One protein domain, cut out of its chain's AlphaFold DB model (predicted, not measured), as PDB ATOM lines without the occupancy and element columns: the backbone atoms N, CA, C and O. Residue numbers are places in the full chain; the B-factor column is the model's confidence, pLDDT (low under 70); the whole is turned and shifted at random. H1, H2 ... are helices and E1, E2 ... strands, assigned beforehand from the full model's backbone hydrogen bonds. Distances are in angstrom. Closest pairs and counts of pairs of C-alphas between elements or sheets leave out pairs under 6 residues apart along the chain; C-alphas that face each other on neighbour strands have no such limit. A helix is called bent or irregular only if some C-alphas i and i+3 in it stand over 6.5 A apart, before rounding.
ATOM      1  N   ALA A   5      76.363  97.598 125.242       83.94
ATOM      2  CA  ALA A   5      76.311  98.601 124.181       83.94
ATOM      3  C   ALA A   5      77.527  98.514 123.242       83.94
ATOM      4  O   ALA A   5      77.370  98.619 122.025       83.94
ATOM      5  N   TYR A   6      78.723  98.277 123.792       80.75
ATOM      6  CA  TYR A   6      79.929  98.067 122.995       80.75
ATOM      7  C   TYR A   6      79.836  96.789 122.158       80.75
ATOM      8  O   TYR A   6      80.105  96.837 120.964       80.75
ATOM      9  N   ALA A   7      79.401  95.671 122.747       82.94
ATOM     10  CA  ALA A   7      79.233  94.410 122.020       82.94
ATOM     11  C   ALA A   7      78.263  94.561 120.832       82.94
ATOM     12  O   ALA A   7      78.594  94.190 119.709       82.94
ATOM     13  N   GLN A   8      77.116  95.216 121.041       86.88
ATOM     14  CA  GLN A   8      76.158  95.499 119.966       86.88
ATOM     15  C   GLN A   8      76.714  96.458 118.903       86.88
ATOM     16  O   GLN A   8      76.404  96.333 117.720       86.88
ATOM     17  N   ALA A   9      77.500  97.463 119.296       84.81
ATOM     18  CA  ALA A   9      78.150  98.359 118.342       84.81
ATOM     19  C   ALA A   9      79.207  97.616 117.511       84.81
ATOM     20  O   ALA A   9      79.259  97.802 116.299       84.81
ATOM     21  N   PHE A  10      79.983  96.741 118.148       87.38
ATOM     22  CA  PHE A  10      80.986  95.895 117.511       87.38
ATOM     23  C   PHE A  10      80.356  94.950 116.481       87.38
ATOM     24  O   PHE A  10      80.784  94.923 115.332       87.38
ATOM     25  N   ASN A  24      90.681  89.438 103.019       90.19
ATOM     26  CA  ASN A  24      91.510  88.310 103.420       90.19
ATOM     27  C   ASN A  24      91.683  88.308 104.948       90.19
ATOM     28  O   ASN A  24      92.641  88.864 105.486       90.19
ATOM     29  N   TRP A  25      90.768  87.630 105.640       89.88
ATOM     30  CA  TRP A  25      90.759  87.507 107.102       89.88
ATOM     31  C   TRP A  25      91.938  86.718 107.690       89.88
ATOM     32  O   TRP A  25      92.050  86.630 108.912       89.88
ATOM     33  N   ASN A  26      92.834  86.168 106.864       90.62
ATOM     34  CA  ASN A  26      94.066  85.522 107.322       90.62
ATOM     35  C   ASN A  26      95.242  86.501 107.448       90.62
ATOM     36  O   ASN A  26      96.259  86.151 108.043       90.62
ATOM     37  N   VAL A  27      95.118  87.728 106.926       91.12
ATOM     38  CA  VAL A  27      96.167  88.745 107.066       91.12
ATOM     39  C   VAL A  27      96.297  89.153 108.531       91.12
ATOM     40  O   VAL A  27      95.313  89.380 109.240       91.12
ATOM     41  N   ARG A  28      97.541  89.218 109.005       91.81
ATOM     42  CA  ARG A  28      97.901  89.654 110.353       91.81
ATOM     43  C   ARG A  28      98.968  90.730 110.236       91.81
ATOM     44  O   ARG A  28      99.981  90.523 109.576       91.81
ATOM     45  N   TYR A  29      98.735  91.857 110.893       94.75
ATOM     46  CA  TYR A  29      99.703  92.944 110.975       94.75
ATOM     47  C   TYR A  29     100.558  92.751 112.219       94.75
ATOM     48  O   TYR A  29     100.037  92.491 113.306       94.75
ATOM     49  N   ALA A  30     101.876  92.838 112.048       96.62
ATOM     50  CA  ALA A  30     102.795  92.694 113.162       96.62
ATOM     51  C   ALA A  30     102.613  93.873 114.137       96.62
ATOM     52  O   ALA A  30     102.619  95.024 113.688       96.62
ATOM     53  N   PRO A  31     102.475  93.608 115.447       97.00
ATOM     54  CA  PRO A  31     102.344  94.660 116.443       97.00
ATOM     55  C   PRO A  31     103.554  95.605 116.416       97.00
ATOM     56  O   PRO A  31     104.699  95.160 116.320       97.00
ATOM     57  N   VAL A  32     103.314  96.914 116.526       97.56
ATOM     58  CA  VAL A  32     104.391  97.926 116.556       97.56
ATOM     59  C   VAL A  32     105.120  98.002 117.897       97.56
ATOM     60  O   VAL A  32     106.248  98.496 117.940       97.56
ATOM     61  N   ALA A  33     104.483  97.509 118.960       97.81
ATOM     62  CA  ALA A  33     104.958  97.522 120.343       97.81
ATOM     63  C   ALA A  33     104.515  96.254 121.111       97.81
ATOM     64  O   ALA A  33     103.634  95.534 120.629       97.81
ATOM     65  N   PRO A  34     105.069  95.973 122.306       97.19
ATOM     66  CA  PRO A  34     104.533  94.966 123.227       97.19
ATOM     67  C   PRO A  34     103.050  95.190 123.575       97.19
ATOM     68  O   PRO A  34     102.544  96.307 123.492       97.19
ATOM     69  N   LYS A  35     102.343  94.125 123.976       93.00
ATOM     70  CA  LYS A  35     100.886  94.151 124.228       93.00
ATOM     71  C   LYS A  35     100.477  95.114 125.355       93.00
ATOM     72  O   LYS A  35      99.364  95.628 125.346       93.00
ATOM     73  N   ASP A  36     101.354  95.320 126.326       94.25
ATOM     74  CA  ASP A  36     101.167  96.162 127.507       94.25
ATOM     75  C   ASP A  36     101.692  97.596 127.328       94.25
ATOM     76  O   ASP A  36     101.688  98.368 128.287       94.25
ATOM     77  N   ALA A  37     102.113  97.976 126.115       98.19
ATOM     78  CA  ALA A  37     102.629  99.311 125.841       98.19
ATOM     79  C   ALA A  37     101.571 100.397 126.095       98.19
ATOM     80  O   ALA A  37     100.486 100.343 125.518       98.19
ATOM     81  N   SER A  38     101.904 101.401 126.908       98.56
ATOM     82  CA  SER A  38     101.047 102.559 127.188       98.56
ATOM     83  C   SER A  38     100.816 103.421 125.946       98.56
ATOM     84  O   SER A  38     101.616 103.405 125.009       98.56
ATOM     85  N   VAL A  39      99.773 104.256 125.947       98.44
ATOM     86  CA  VAL A  39      99.535 105.230 124.868       98.44
ATOM     87  C   VAL A  39     100.764 106.106 124.639       98.44
ATOM     88  O   VAL A  39     101.146 106.309 123.493       98.44
ATOM     89  N   ALA A  40     101.448 106.549 125.695       98.62
ATOM     90  CA  ALA A  40     102.671 107.339 125.555       98.62
ATOM     91  C   ALA A  40     103.785 106.574 124.810       98.62
ATOM     92  O   ALA A  40     104.468 107.144 123.958       98.62
ATOM     93  N   GLN A  41     103.949 105.273 125.077       98.69
ATOM     94  CA  GLN A  41     104.912 104.429 124.359       98.69
ATOM     95  C   GLN A  41     104.512 104.239 122.889       98.69
ATOM     96  O   GLN A  41     105.361 104.347 122.002       98.69
ATOM     97  N   LEU A  42     103.223 104.025 122.611       98.81
ATOM     98  CA  LEU A  42     102.689 103.927 121.248       98.81
ATOM     99  C   LEU A  42     102.893 105.227 120.461       98.81
ATOM    100  O   LEU A  42     103.358 105.198 119.319       98.81
ATOM    101  N   GLN A  43     102.620 106.371 121.090       98.75
ATOM    102  CA  GLN A  43     102.828 107.695 120.510       98.75
ATOM    103  C   GLN A  43     104.306 107.963 120.216       98.75
ATOM    104  O   GLN A  43     104.632 108.470 119.141       98.75
ATOM    105  N   ALA A  44     105.215 107.576 121.114       98.81
ATOM    106  CA  ALA A  44     106.654 107.704 120.893       98.81
ATOM    107  C   ALA A  44     107.130 106.858 119.696       98.81
ATOM    108  O   ALA A  44     107.879 107.347 118.848       98.81
ATOM    109  N   ILE A  45     106.646 105.616 119.576       98.69
ATOM    110  CA  ILE A  45     106.963 104.730 118.445       98.69
ATOM    111  C   ILE A  45     106.458 105.325 117.127       98.69
ATOM    112  O   ILE A  45     107.207 105.375 116.149       98.69
ATOM    113  N   ALA A  46     105.209 105.789 117.091       98.75
ATOM    114  CA  ALA A  46     104.637 106.426 115.910       98.75
ATOM    115  C   ALA A  46     105.400 107.699 115.523       98.75
ATOM    116  O   ALA A  46     105.733 107.869 114.353       98.75
ATOM    117  N   THR A  47     105.747 108.539 116.503       98.81
ATOM    118  CA  THR A  47     106.543 109.758 116.296       98.81
ATOM    119  C   THR A  47     107.876 109.431 115.636       98.81
ATOM    120  O   THR A  47     108.199 110.004 114.602       98.81
ATOM    121  N   ALA A  48     108.621 108.460 116.170       98.69
ATOM    122  CA  ALA A  48     109.906 108.063 115.602       98.69
ATOM    123  C   ALA A  48     109.772 107.495 114.177       98.69
ATOM    124  O   ALA A  48     110.562 107.832 113.294       98.69
ATOM    125  N   ARG A  49     108.762 106.649 113.926       98.44
ATOM    126  CA  ARG A  49     108.554 106.031 112.605       98.44
ATOM    127  C   ARG A  49     108.074 107.025 111.549       98.44
ATOM    128  O   ARG A  49     108.519 106.929 110.412       98.44
ATOM    129  N   LEU A  50     107.203 107.965 111.910       98.56
ATOM    130  CA  LEU A  50     106.748 109.023 111.006       98.56
ATOM    131  C   LEU A  50     107.851 110.054 110.753       98.56
ATOM    132  O   LEU A  50     108.038 110.454 109.608       98.56
ATOM    133  N   ALA A  51     108.657 110.400 111.763       98.38
ATOM    134  CA  ALA A  51     109.790 111.309 111.590       98.38
ATOM    135  C   ALA A  51     110.817 110.769 110.579       98.38
ATOM    136  O   ALA A  51     111.351 111.533 109.776       98.38
ATOM    137  N   ALA A  52     111.036 109.447 110.540       97.38
ATOM    138  CA  ALA A  52     111.870 108.803 109.518       97.38
ATOM    139  C   ALA A  52     111.323 108.961 108.081       97.38
ATOM    140  O   ALA A  52     112.065 108.781 107.119       97.38
ATOM    141  N   LEU A  53     110.040 109.308 107.938       97.06
ATOM    142  CA  LEU A  53     109.359 109.622 106.679       97.06
ATOM    143  C   LEU A  53     109.156 111.137 106.480       97.06
ATOM    144  O   LEU A  53     108.462 111.528 105.549       97.06
ATOM    145  N   GLN A  54     109.751 111.979 107.338       97.31
ATOM    146  CA  GLN A  54     109.549 113.436 107.385       97.31
ATOM    147  C   GLN A  54     108.093 113.854 107.654       97.31
ATOM    148  O   GLN A  54     107.645 114.912 107.220       97.31
ATOM    149  N   LEU A  55     107.365 113.025 108.400       98.44
ATOM    150  CA  LEU A  55     105.999 113.277 108.844       98.44
ATOM    151  C   LEU A  55     105.960 113.440 110.365       98.44
ATOM    152  O   LEU A  55     106.797 112.895 111.087       98.44
ATOM    153  N   ALA A  56     104.946 114.138 110.864       98.50
ATOM    154  CA  ALA A  56     104.665 114.237 112.292       98.50
ATOM    155  C   ALA A  56     103.288 113.636 112.622       98.50
ATOM    156  O   ALA A  56     102.334 113.829 111.869       98.50
ATOM    157  N   PRO A  57     103.134 112.899 113.733       98.50
ATOM    158  CA  PRO A  57     101.807 112.521 114.185       98.50
ATOM    159  C   PRO A  57     101.062 113.731 114.753       98.50
ATOM    160  O   PRO A  57     101.654 114.591 115.406       98.50
ATOM    161  N   ALA A  58      99.746 113.732 114.588       98.38
ATOM    162  CA  ALA A  58      98.828 114.574 115.341       98.38
ATOM    163  C   ALA A  58      97.831 113.678 116.087       98.38
ATOM    164  O   ALA A  58      97.293 112.727 115.528       98.38
ATOM    165  N   TRP A  59      97.599 113.966 117.366       98.00
ATOM    166  CA  TRP A  59      96.828 113.094 118.269       98.00
ATOM    167  C   TRP A  59      95.395 113.571 118.506       98.00
ATOM    168  O   TRP A  59      94.654 112.964 119.272       98.00
ATOM    169  N   SER A  60      95.028 114.676 117.866       97.31
ATOM    170  CA  SER A  60      93.732 115.339 117.943       97.31
ATOM    171  C   SER A  60      93.404 115.933 116.582       97.31
ATOM    172  O   SER A  60      94.309 116.343 115.853       97.31
ATOM    173  N   LEU A  61      92.116 116.038 116.273       97.25
ATOM    174  CA  LEU A  61      91.628 116.696 115.070       97.25
ATOM    175  C   LEU A  61      90.877 117.974 115.448       97.25
ATOM    176  O   LEU A  61      89.972 117.934 116.276       97.25
ATOM    177  N   ALA A  62      91.243 119.088 114.822       93.94
ATOM    178  CA  ALA A  62      90.515 120.349 114.910       93.94
ATOM    179  C   ALA A  62      90.180 120.816 113.490       93.94
ATOM    180  O   ALA A  62      90.970 121.509 112.855       93.94
ATOM    181  N   MET A  63      89.024 120.388 112.982       94.31
ATOM    182  CA  MET A  63      88.514 120.768 111.665       94.31
ATOM    183  C   MET A  63      87.007 121.046 111.745       94.31
ATOM    184  O   MET A  63      86.297 120.301 112.426       94.31
ATOM    185  N   PRO A  64      86.498 122.090 111.067       93.31
ATOM    186  CA  PRO A  64      85.061 122.333 110.966       93.31
ATOM    187  C   PRO A  64      84.308 121.105 110.438       93.31
ATOM    188  O   PRO A  64      84.818 120.380 109.588       93.31
ATOM    189  N   GLY A  65      83.105 120.861 110.964       92.38
ATOM    190  CA  GLY A  65      82.267 119.723 110.558       92.38
ATOM    191  C   GLY A  65      82.789 118.350 110.996       92.38
ATOM    192  O   GLY A  65      82.138 117.346 110.724       92.38
ATOM    193  N   SER A  66      83.929 118.281 111.691       95.44
ATOM    194  CA  SER A  66      84.533 117.025 112.138       95.44
ATOM    195  C   SER A  66      84.504 116.882 113.658       95.44
ATOM    196  O   SER A  66      84.810 117.818 114.393       95.44
ATOM    197  N   GLU A  67      84.211 115.674 114.131       96.38
ATOM    198  CA  GLU A  67      84.320 115.275 115.533       96.38
ATOM    199  C   GLU A  67      85.229 114.054 115.634       96.38
ATOM    200  O   GLU A  67      85.075 113.097 114.880       96.38
ATOM    201  N   ALA A  68      86.183 114.071 116.561       96.94
ATOM    202  CA  ALA A  68      87.028 112.924 116.860       96.94
ATOM    203  C   ALA A  68      87.563 113.025 118.288       96.94
ATOM    204  O   ALA A  68      87.620 114.108 118.874       96.94
ATOM    205  N   TYR A  69      87.997 111.898 118.835       96.88
ATOM    206  CA  TYR A  69      88.449 111.795 120.215       96.88
ATOM    207  C   TYR A  69      89.898 111.329 120.281       96.88
ATOM    208  O   TYR A  69      90.390 110.593 119.422       96.88
ATOM    209  N   VAL A  70      90.584 111.754 121.339       97.56
ATOM    210  CA  VAL A  70      91.941 111.301 121.648       97.56
ATOM    211  C   VAL A  70      91.902 109.929 122.327       97.56
ATOM    212  O   VAL A  70      90.930 109.575 123.004       97.56
ATOM    213  N   PHE A  71      92.972 109.153 122.175       97.69
ATOM    214  CA  PHE A  71      93.143 107.895 122.901       97.69
ATOM    215  C   PHE A  71      93.528 108.159 124.366       97.69
ATOM    216  O   PHE A  71      94.415 108.961 124.652       97.69
ATOM    217  N   SER A  72      92.874 107.459 125.291       96.88
ATOM    218  CA  SER A  72      93.218 107.395 126.716       96.88
ATOM    219  C   SER A  72      94.082 106.171 127.019       96.88
ATOM    220  O   SER A  72      94.137 105.236 126.227       96.88
ATOM    221  N   ASP A  73      94.694 106.104 128.202       96.88
ATOM    222  CA  ASP A  73      95.469 104.923 128.616       96.88
ATOM    223  C   ASP A  73      94.593 103.766 129.146       96.88
ATOM    224  O   ASP A  73      94.972 103.019 130.046       96.88
ATOM    225  N   SER A  74      93.380 103.611 128.612       95.62
ATOM    226  CA  SER A  74      92.549 102.437 128.885       95.62
ATOM    227  C   SER A  74      93.016 101.237 128.055       95.62
ATOM    228  O   SER A  74      93.594 101.389 126.982       95.62
ATOM    229  N   GLU A  75      92.750 100.015 128.527       94.12
ATOM    230  CA  GLU A  75      93.115  98.789 127.798       94.12
ATOM    231  C   GLU A  75      92.535  98.761 126.375       94.12
ATOM    232  O   GLU A  75      93.227  98.383 125.430       94.12
ATOM    233  N   GLN A  76      91.286  99.209 126.221       92.00
ATOM    234  CA  GLN A  76      90.600  99.267 124.936       92.00
ATOM    235  C   GLN A  76      91.270 100.254 123.973       92.00
ATOM    236  O   GLN A  76      91.568  99.885 122.842       92.00
ATOM    237  N   ASP A  77      91.543 101.480 124.425       95.62
ATOM    238  CA  ASP A  77      92.168 102.504 123.584       95.62
ATOM    239  C   ASP A  77      93.608 102.132 123.212       95.62
ATOM    240  O   ASP A  77      94.019 102.359 122.076       95.62
ATOM    241  N   ARG A  78      94.365 101.500 124.123       96.81
ATOM    242  CA  ARG A  78      95.697 100.962 123.803       96.81
ATOM    243  C   ARG A  78      95.622  99.887 122.727       96.81
ATOM    244  O   ARG A  78      96.416  99.915 121.794       96.81
ATOM    245  N   ALA A  79      94.668  98.960 122.830       95.31
ATOM    246  CA  ALA A  79      94.485  97.906 121.834       95.31
ATOM    247  C   ALA A  79      94.074  98.470 120.461       95.31
ATOM    248  O   ALA A  79      94.625  98.049 119.442       95.31
ATOM    249  N   GLY A  80      93.155  99.439 120.443       95.75
ATOM    250  CA  GLY A  80      92.722 100.137 119.234       95.75
ATOM    251  C   GLY A  80      93.854 100.912 118.562       95.75
ATOM    252  O   GLY A  80      94.177 100.679 117.396       95.75
ATOM    253  N   LEU A  81      94.561 101.755 119.325       98.00
ATOM    254  CA  LEU A  81      95.714 102.506 118.823       98.00
ATOM    255  C   LEU A  81      96.830 101.572 118.333       98.00
ATOM    256  O   LEU A  81      97.381 101.788 117.256       98.00
ATOM    257  N   GLN A  82      97.146 100.508 119.076       98.00
ATOM    258  CA  GLN A  82      98.121  99.496 118.661       98.00
ATOM    259  C   GLN A  82      97.753  98.898 117.297       98.00
ATOM    260  O   GLN A  82      98.623  98.788 116.429       98.00
ATOM    261  N   LEU A  83      96.489  98.508 117.094       97.31
ATOM    262  CA  LEU A  83      96.022  97.942 115.829       97.31
ATOM    263  C   LEU A  83      96.115  98.968 114.693       97.31
ATOM    264  O   LEU A  83      96.702  98.663 113.653       97.31
ATOM    265  N   LEU A  84      95.615 100.185 114.917       98.50
ATOM    266  CA  LEU A  84      95.668 101.279 113.949       98.50
ATOM    267  C   LEU A  84      97.112 101.563 113.507       98.50
ATOM    268  O   LEU A  84      97.409 101.570 112.313       98.50
ATOM    269  N   LEU A  85      98.044 101.710 114.455       98.69
ATOM    270  CA  LEU A  85      99.462 101.949 114.165       98.69
ATOM    271  C   LEU A  85     100.130 100.774 113.440       98.69
ATOM    272  O   LEU A  85     100.991 100.990 112.584       98.69
ATOM    273  N   SER A  86      99.735  99.541 113.762       98.38
ATOM    274  CA  SER A  86     100.262  98.328 113.121       98.38
ATOM    275  C   SER A  86      99.867  98.207 111.652       98.38
ATOM    276  O   SER A  86     100.541  97.504 110.902       98.38
ATOM    277  N   ILE A  87      98.827  98.926 111.226       98.44
ATOM    278  CA  ILE A  87      98.383  98.998 109.833       98.44
ATOM    279  C   ILE A  87      98.940 100.256 109.154       98.44
ATOM    280  O   ILE A  87      99.600 100.159 108.119       98.44
ATOM    281  N   VAL A  88      98.738 101.431 109.759       98.69
ATOM    282  CA  VAL A  88      99.084 102.731 109.160       98.69
ATOM    283  C   VAL A  88     100.594 102.889 108.971       98.69
ATOM    284  O   VAL A  88     101.039 103.266 107.888       98.69
ATOM    285  N   LEU A  89     101.416 102.593 109.984       98.62
ATOM    286  CA  LEU A  89     102.856 102.879 109.901       98.62
ATOM    287  C   LEU A  89     103.563 102.039 108.818       98.62
ATOM    288  O   LEU A  89     104.353 102.606 108.059       98.62
ATOM    289  N   PRO A  90     103.308 100.719 108.685       98.12
ATOM    290  CA  PRO A  90     103.851  99.946 107.570       98.12
ATOM    291  C   PRO A  90     103.321 100.390 106.205       98.12
ATOM    292  O   PRO A  90     104.107 100.430 105.260       98.12
ATOM    293  N   ALA A  91     102.040 100.756 106.101       98.25
ATOM    294  CA  ALA A  91     101.444 101.249 104.861       98.25
ATOM    295  C   ALA A  91     102.134 102.537 104.377       98.25
ATOM    296  O   ALA A  91     102.580 102.611 103.232       98.25
ATOM    297  N   MET A  92     102.344 103.511 105.267       98.12
ATOM    298  CA  MET A  92     103.049 104.761 104.943       98.12
ATOM    299  C   MET A  92     104.517 104.530 104.550       98.12
ATOM    300  O   MET A  92     105.069 105.257 103.728       98.12
ATOM    301  N   LYS A  93     105.162 103.478 105.066       97.44
ATOM    302  CA  LYS A  93     106.540 103.124 104.687       97.44
ATOM    303  C   LYS A  93     106.660 102.604 103.242       97.44
ATOM    304  O   LYS A  93     107.771 102.504 102.728       97.44
ATOM    305  N   ARG A  94     105.551 102.259 102.576       96.50
ATOM    306  CA  ARG A  94     105.566 101.745 101.191       96.50
ATOM    307  C   ARG A  94     105.882 102.811 100.149       96.50
ATOM    308  O   ARG A  94     106.255 102.459  99.032       96.50
ATOM    309  N   TYR A  95     105.684 104.081 100.479       97.06
ATOM    310  CA  TYR A  95     105.854 105.155  99.515       97.06
ATOM    311  C   TYR A  95     107.341 105.418  99.250       97.06
ATOM    312  O   TYR A  95     108.138 105.431 100.193       97.06
ATOM    313  N   PRO A  96     107.729 105.649  97.982       94.12
ATOM    314  CA  PRO A  96     109.074 106.093  97.650       94.12
ATOM    315  C   PRO A  96     109.473 107.357  98.420       94.12
ATOM    316  O   PRO A  96     108.641 108.212  98.741       94.12
ATOM    317  N   ALA A  97     110.769 107.490  98.696       90.88
ATOM    318  CA  ALA A  97     111.297 108.650  99.402       90.88
ATOM    319  C   ALA A  97     110.949 109.956  98.665       90.88
ATOM    320  O   ALA A  97     111.030 110.045  97.442       90.88
ATOM    321  N   GLY A  98     110.574 110.986  99.424       90.69
ATOM    322  CA  GLY A  98     110.228 112.305  98.890       90.69
ATOM    323  C   GLY A  98     108.787 112.458  98.394       90.69
ATOM    324  O   GLY A  98     108.360 113.594  98.213       90.69
ATOM    325  N   VAL A  99     108.012 111.374  98.245       96.00
ATOM    326  CA  VAL A  99     106.606 111.463  97.808       96.00
ATOM    327  C   VAL A  99     105.783 112.341  98.755       96.00
ATOM    328  O   VAL A  99     105.102 113.245  98.285       96.00
ATOM    329  N   PHE A 100     105.897 112.144 100.074       97.56
ATOM    330  CA  PHE A 100     105.182 112.964 101.063       97.56
ATOM    331  C   PHE A 100     105.572 114.445 101.009       97.56
ATOM    332  O   PHE A 100     104.710 115.317 101.046       97.56
ATOM    333  N   ALA A 101     106.864 114.739 100.851       95.31
ATOM    334  CA  ALA A 101     107.343 116.115 100.759       95.31
ATOM    335  C   ALA A 101     106.838 116.818  99.487       95.31
ATOM    336  O   ALA A 101     106.444 117.979  99.546       95.31
ATOM    337  N   ARG A 102     106.805 116.120  98.342       94.94
ATOM    338  CA  ARG A 102     106.332 116.690  97.064       94.94
ATOM    339  C   ARG A 102     104.834 116.936  97.030       94.94
ATOM    340  O   ARG A 102     104.395 117.867  96.367       94.94
ATOM    341  N   THR A 103     104.062 116.110  97.723       96.19
ATOM    342  CA  THR A 103     102.616 116.309  97.857       96.19
ATOM    343  C   THR A 103     102.299 117.310  98.967       96.19
ATOM    344  O   THR A 103     101.174 117.777  99.058       96.19
ATOM    345  N   GLY A 104     103.275 117.682  99.801       97.12
ATOM    346  CA  GLY A 104     103.067 118.591 100.924       97.12
ATOM    347  C   GLY A 104     102.349 117.942 102.107       97.12
ATOM    348  O   GLY A 104     101.801 118.658 102.939       97.12
ATOM    349  N   LEU A 105     102.333 116.608 102.206       98.50
ATOM    350  CA  LEU A 105     101.844 115.938 103.408       98.50
ATOM    351  C   LEU A 105     102.820 116.186 104.558       98.50
ATOM    352  O   LEU A 105     104.013 115.903 104.442       98.50
ATOM    353  N   ARG A 106     102.305 116.682 105.683       98.31
ATOM    354  CA  ARG A 106     103.099 116.986 106.880       98.31
ATOM    355  C   ARG A 106     102.688 116.154 108.079       98.31
ATOM    356  O   ARG A 106     103.558 115.778 108.867       98.31
ATOM    357  N   HIS A 107     101.396 115.846 108.209       98.56
ATOM    358  CA  HIS A 107     100.894 115.154 109.388       98.56
ATOM    359  C   HIS A 107     100.074 113.905 109.077       98.56
ATOM    360  O   HIS A 107      99.358 113.815 108.081       98.56
ATOM    361  N   VAL A 108     100.159 112.945 109.995       98.81
ATOM    362  CA  VAL A 108      99.237 111.809 110.076       98.81
ATOM    363  C   VAL A 108      98.442 111.963 111.364       98.81
ATOM    364  O   VAL A 108      98.994 111.837 112.459       98.81
ATOM    365  N   VAL A 109      97.156 112.277 111.237       98.81
ATOM    366  CA  VAL A 109      96.253 112.462 112.376       98.81
ATOM    367  C   VAL A 109      95.700 111.099 112.786       98.81
ATOM    368  O   VAL A 109      95.109 110.392 111.972       98.81
ATOM    369  N   LEU A 110      95.903 110.722 114.046       98.75
ATOM    370  CA  LEU A 110      95.548 109.417 114.605       98.75
ATOM    371  C   LEU A 110      94.583 109.619 115.771       98.75
ATOM    372  O   LEU A 110      94.970 110.120 116.828       98.75
ATOM    373  N   VAL A 111      93.325 109.233 115.571       98.19
ATOM    374  CA  VAL A 111      92.213 109.513 116.496       98.19
ATOM    375  C   VAL A 111      91.293 108.300 116.659       98.19
ATOM    376  O   VAL A 111      91.486 107.265 116.024       98.19
ATOM    377  N   LYS A 112      90.271 108.408 117.507       95.19
ATOM    378  CA  LYS A 112      89.170 107.438 117.587       95.19
ATOM    379  C   LYS A 112      87.819 108.127 117.419       95.19
ATOM    380  O   LYS A 112      87.702 109.329 117.650       95.19
ATOM    381  N   ASP A 113      86.813 107.349 117.033       92.88
ATOM    382  CA  ASP A 113      85.423 107.784 116.850       92.88
ATOM    383  C   ASP A 113      85.267 109.022 115.941       92.88
ATOM    384  O   ASP A 113      84.513 109.944 116.244       92.88
ATOM    385  N   LEU A 114      85.976 109.029 114.807       95.56
ATOM    386  CA  LEU A 114      85.902 110.076 113.790       95.56
ATOM    387  C   LEU A 114      84.515 110.124 113.130       95.56
ATOM    388  O   LEU A 114      84.010 109.119 112.619       95.56
ATOM    389  N   SER A 115      83.942 111.317 113.075       93.38
ATOM    390  CA  SER A 115      82.718 111.663 112.363       93.38
ATOM    391  C   SER A 115      82.934 112.942 111.558       93.38
ATOM    392  O   SER A 115      83.607 113.853 112.031       93.38
ATOM    393  N   VAL A 116      82.370 113.013 110.357       91.69
ATOM    394  CA  VAL A 116      82.441 114.171 109.454       91.69
ATOM    395  C   VAL A 116      81.036 114.440 108.942       91.69
ATOM    396  O   VAL A 116      80.409 113.538 108.386       91.69
ATOM    397  N   ASP A 117      80.512 115.635 109.200       90.19
ATOM    398  CA  ASP A 117      79.127 116.029 108.917       90.19
ATOM    399  C   ASP A 117      78.101 115.005 109.444       90.19
ATOM    400  O   ASP A 117      77.127 114.636 108.787       90.19
ATOM    401  N   GLY A 118      78.360 114.489 110.652       86.62
ATOM    402  CA  GLY A 118      77.534 113.476 111.317       86.62
ATOM    403  C   GLY A 118      77.731 112.039 110.813       86.62
ATOM    404  O   GLY A 118      77.086 111.121 111.326       86.62
ATOM    405  N   GLN A 119      78.613 111.812 109.838       85.56
ATOM    406  CA  GLN A 119      78.901 110.489 109.285       85.56
ATOM    407  C   GLN A 119      80.180 109.903 109.876       85.56
ATOM    408  O   GLN A 119      81.260 110.469 109.728       85.56
ATOM    409  N   ARG A 120      80.090 108.711 110.476       88.56
ATOM    410  CA  ARG A 120      81.273 107.985 110.962       88.56
ATOM    411  C   ARG A 120      82.199 107.599 109.811       88.56
ATOM    412  O   ARG A 120      81.749 106.988 108.842       88.56
ATOM    413  N   ARG A 121      83.497 107.866 109.966       89.00
ATOM    414  CA  ARG A 121      84.537 107.520 108.985       89.00
ATOM    415  C   ARG A 121      85.733 106.863 109.657       89.00
ATOM    416  O   ARG A 121      86.080 107.200 110.779       89.00
ATOM    417  N   LEU A 122      86.374 105.930 108.962       92.62
ATOM    418  CA  LEU A 122      87.652 105.355 109.404       92.62
ATOM    419  C   LEU A 122      88.844 106.199 108.966       92.62
ATOM    420  O   LEU A 122      89.931 106.059 109.516       92.62
ATOM    421  N   ALA A 123      88.659 107.025 107.943       95.38
ATOM    422  CA  ALA A 123      89.713 107.825 107.370       95.38
ATOM    423  C   ALA A 123      89.122 109.035 106.629       95.38
ATOM    424  O   ALA A 123      87.924 109.053 106.332       95.38
ATOM    425  N   MET A 124      89.940 110.061 106.406       95.25
ATOM    426  CA  MET A 124      89.568 111.253 105.642       95.25
ATOM    427  C   MET A 124      90.833 111.952 105.107       95.25
ATOM    428  O   MET A 124      91.825 112.033 105.846       95.25
ATOM    429  N   PRO A 125      90.823 112.510 103.884       96.25
ATOM    430  CA  PRO A 125      91.885 113.394 103.433       96.25
ATOM    431  C   PRO A 125      91.676 114.784 104.057       96.25
ATOM    432  O   PRO A 125      90.554 115.270 104.134       96.25
ATOM    433  N   ALA A 126      92.744 115.436 104.513       97.06
ATOM    434  CA  ALA A 126      92.666 116.755 105.150       97.06
ATOM    435  C   ALA A 126      93.755 117.706 104.609       97.06
ATOM    436  O   ALA A 126      94.645 118.144 105.354       97.06
ATOM    437  N   PRO A 127      93.753 117.998 103.294       96.44
ATOM    438  CA  PRO A 127      94.749 118.851 102.661       96.44
ATOM    439  C   PRO A 127      94.770 120.276 103.217       96.44
ATOM    440  O   PRO A 127      95.839 120.875 103.226       96.44
ATOM    441  N   GLU A 128      93.666 120.788 103.758       94.88
ATOM    442  CA  GLU A 128      93.566 122.123 104.363       94.88
ATOM    443  C   GLU A 128      94.492 122.298 105.576       94.88
ATOM    444  O   GLU A 128      94.855 123.419 105.928       94.88
ATOM    445  N   ILE A 129      94.883 121.190 106.209       96.56
ATOM    446  CA  ILE A 129      95.812 121.148 107.346       96.56
ATOM    447  C   ILE A 129      97.039 120.270 107.053       96.56
ATOM    448  O   ILE A 129      97.663 119.731 107.971       96.56
ATOM    449  N   ASP A 130      97.379 120.081 105.773       97.94
ATOM    450  CA  ASP A 130      98.517 119.266 105.326       97.94
ATOM    451  C   ASP A 130      98.523 117.837 105.913       97.94
ATOM    452  O   ASP A 130      99.579 117.300 106.266       97.94
ATOM    453  N   SER A 131      97.340 117.226 106.061       98.38
ATOM    454  CA  SER A 131      97.171 115.971 106.798       98.38
ATOM    455  C   SER A 131      96.343 114.909 106.074       98.38
ATOM    456  O   SER A 131      95.532 115.188 105.194       98.38
ATOM    457  N   VAL A 132      96.500 113.669 106.529       98.44
ATOM    458  CA  VAL A 132      95.519 112.586 106.373       98.44
ATOM    459  C   VAL A 132      95.086 112.119 107.758       98.44
ATOM    460  O   VAL A 132      95.899 112.096 108.686       98.44
ATOM    461  N   VAL A 133      93.810 111.775 107.912       98.56
ATOM    462  CA  VAL A 133      93.220 111.352 109.187       98.56
ATOM    463  C   VAL A 133      92.897 109.868 109.131       98.56
ATOM    464  O   VAL A 133      92.255 109.420 108.186       98.56
ATOM    465  N   TYR A 134      93.293 109.121 110.161       98.50
ATOM    466  CA  TYR A 134      92.955 107.711 110.344       98.50
ATOM    467  C   TYR A 134      92.401 107.470 111.746       98.50
ATOM    468  O   TYR A 134      92.916 108.003 112.733       98.50
ATOM    469  N   ALA A 135      91.354 106.650 111.831       97.19
ATOM    470  CA  ALA A 135      90.598 106.443 113.051       97.19
ATOM    471  C   ALA A 135      90.336 104.967 113.368       97.19
ATOM    472  O   ALA A 135      90.116 104.144 112.480       97.19
ATOM    473  N   ASP A 136      90.305 104.647 114.662       93.62
ATOM    474  CA  ASP A 136      90.056 103.294 115.174       93.62
ATOM    475  C   ASP A 136      88.568 102.894 115.190       93.62
ATOM    476  O   ASP A 136      88.277 101.856 115.744       93.62
ATOM    477  N   ASN A 137      87.612 103.657 114.632       88.81
ATOM    478  CA  ASN A 137      86.143 103.474 114.756       88.81
ATOM    479  C   ASN A 137      85.626 102.008 114.743       88.81
ATOM    480  O   ASN A 137      85.053 101.543 113.757       88.81
ATOM    481  N   LEU A 138      85.776 101.299 115.867       85.19
ATOM    482  CA  LEU A 138      85.617  99.849 116.004       85.19
ATOM    483  C   LEU A 138      86.415  99.016 114.982       85.19
ATOM    484  O   LEU A 138      85.955  97.961 114.557       85.19
ATOM    485  N   LEU A 139      87.624  99.445 114.619       85.44
ATOM    486  CA  LEU A 139      88.499  98.826 113.621       85.44
ATOM    487  C   LEU A 139      88.760  97.341 113.897       85.44
ATOM    488  O   LEU A 139      88.826  96.549 112.963       85.44
ATOM    489  N   ALA A 140      88.839  96.935 115.165       86.38
ATOM    490  CA  ALA A 140      88.974  95.528 115.545       86.38
ATOM    491  C   ALA A 140      87.809  94.631 115.064       86.38
ATOM    492  O   ALA A 140      87.960  93.411 115.009       86.38
ATOM    493  N   ALA A 141      86.656  95.217 114.726       87.56
ATOM    494  CA  ALA A 141      85.495  94.535 114.157       87.56
ATOM    495  C   ALA A 141      85.533  94.442 112.621       87.56
ATOM    496  O   ALA A 141      84.705  93.751 112.028       87.56
ATOM    497  N   LEU A 142      86.453  95.162 111.976       91.12
ATOM    498  CA  LEU A 142      86.479  95.400 110.535       91.12
ATOM    499  C   LEU A 142      87.666  94.691 109.881       91.12
ATOM    500  O   LEU A 142      88.592  94.233 110.549       91.12
ATOM    501  N   CYS A 143      87.650  94.612 108.554       92.62
ATOM    502  CA  CYS A 143      88.726  94.037 107.765       92.62
ATOM    503  C   CYS A 143      90.040  94.821 107.946       92.62
ATOM    504  O   CYS A 143      90.130  95.961 107.475       92.62
TER     505      CYS A 143
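AT A GLANCE: This is residues 5 to 10 and 24 to 143 of the 263 residues of an uncharacterized protein of Janthinobacterium sp. ROICE36 (UniProt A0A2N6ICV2). A strongly twisted sheet of five strands, one long, E3, and four short, E1, E2, E4 and E5, is covered on one face by two helices, H2 and H3, which lie side by side and run the same way, while no named helix is on its other face. The sheet is built round the long strand E3, which bends sharply so that its two parts pair with different neighbours; H4 is a small helix far from the mean of the C-alphas, and H1 is a short separate piece before a cut. The printed part has 126 residues, with four named helices and five named strands in the order H1 H2 E1 E2 H3 H4 E3 E4 E5, and its class is mixed, helices and strands. The sheet is branched and mixed: E1 and E5 are parallel to E3, E2 is antiparallel to E3, and E4 is antiparallel to E5. The whole is compact, with a radius of gyration of the C-alphas of 14.4 A and spans of 44 by 35 by 31 A.

IN THESE COORDINATES: The printed part begins with H1, residues 5 to 10, whose first C-alpha is at (76.311, 98.601, 124.181). After the cut, residues 24 to 38 hold no named element. H2, residues 39 to 51, is 17.8 A long. E1 is residues 56 to 58, and E2, residues 66 to 69, is 10.4 A long. H3, residues 75 to 92, is the longest helix, 25.6 A from C-alpha 75 at (93.115, 98.789, 127.798) to C-alpha 92. It is neither bent nor irregular, but only just: C-alphas 86 and 89 are 6.1 A apart. H4 is residues 99 to 103. E3, residues 107 to 116, spans 18.5 A and bends by 106 degrees at residue 113. E4 is residues 123 to 126, 9.7 A long. E5, residues 131 to 135, is 13.2 A long and ends with C-alpha 135 at (90.598, 106.443, 113.051).

HOW THE PARTS SIT: In the sheet, E1 and E2 lie on one side of E3, beside residues 107 to 109 and 111 to 116, and E5 lies on the other side. E1 and E3 are parallel at 21 degrees, with N 58 and O 108 2.9 A apart. E2 and E3 are antiparallel, with N 67 and O 115 2.8 A apart. E3 and E5 are parallel at 49 degrees, with N 109 and O 132 2.8 A apart. E4 and E5 form an antiparallel hairpin at 163 degrees, with N 124 and O 133 3.0 A apart; these four N and O pairs are within hydrogen-bond range. H2 and H3 are on the same face of the sheet. H2 lies over E1 at a height over the sheet of 7.5 A, and its closest C-alphas to E1 are those of Leu 50 and Ala 56, 5.8 A. H3 lies over E3 and E5 at a height of 9.2 A, slantwise to the strands at 47 degrees to E3 on the local plane. H2 and H3 touch, with a shallow tilt of 8 degrees, the same way; their closest C-alphas are those of Val 39 and Arg 78, 5.8 A. H4 is not on the sheet and is apart from H2 and H3. H1 is apart from the other three helices and the five strands. Every O i to N i+4 pair is within hydrogen-bond range in H1, H2 and H4; in H3 it is 13 of 14.

THE WHOLE: The two C-alphas farthest apart are those of Ala 5 and Gly 98, 44.5 A. Residues 11 to 23 are cut out, and C-alphas 10 and 24 are 19.2 A apart across the cut. Of the links that are printed whole, none is long. The mean pLDDT of the printed part is 95.1, and no printed residue is under 70.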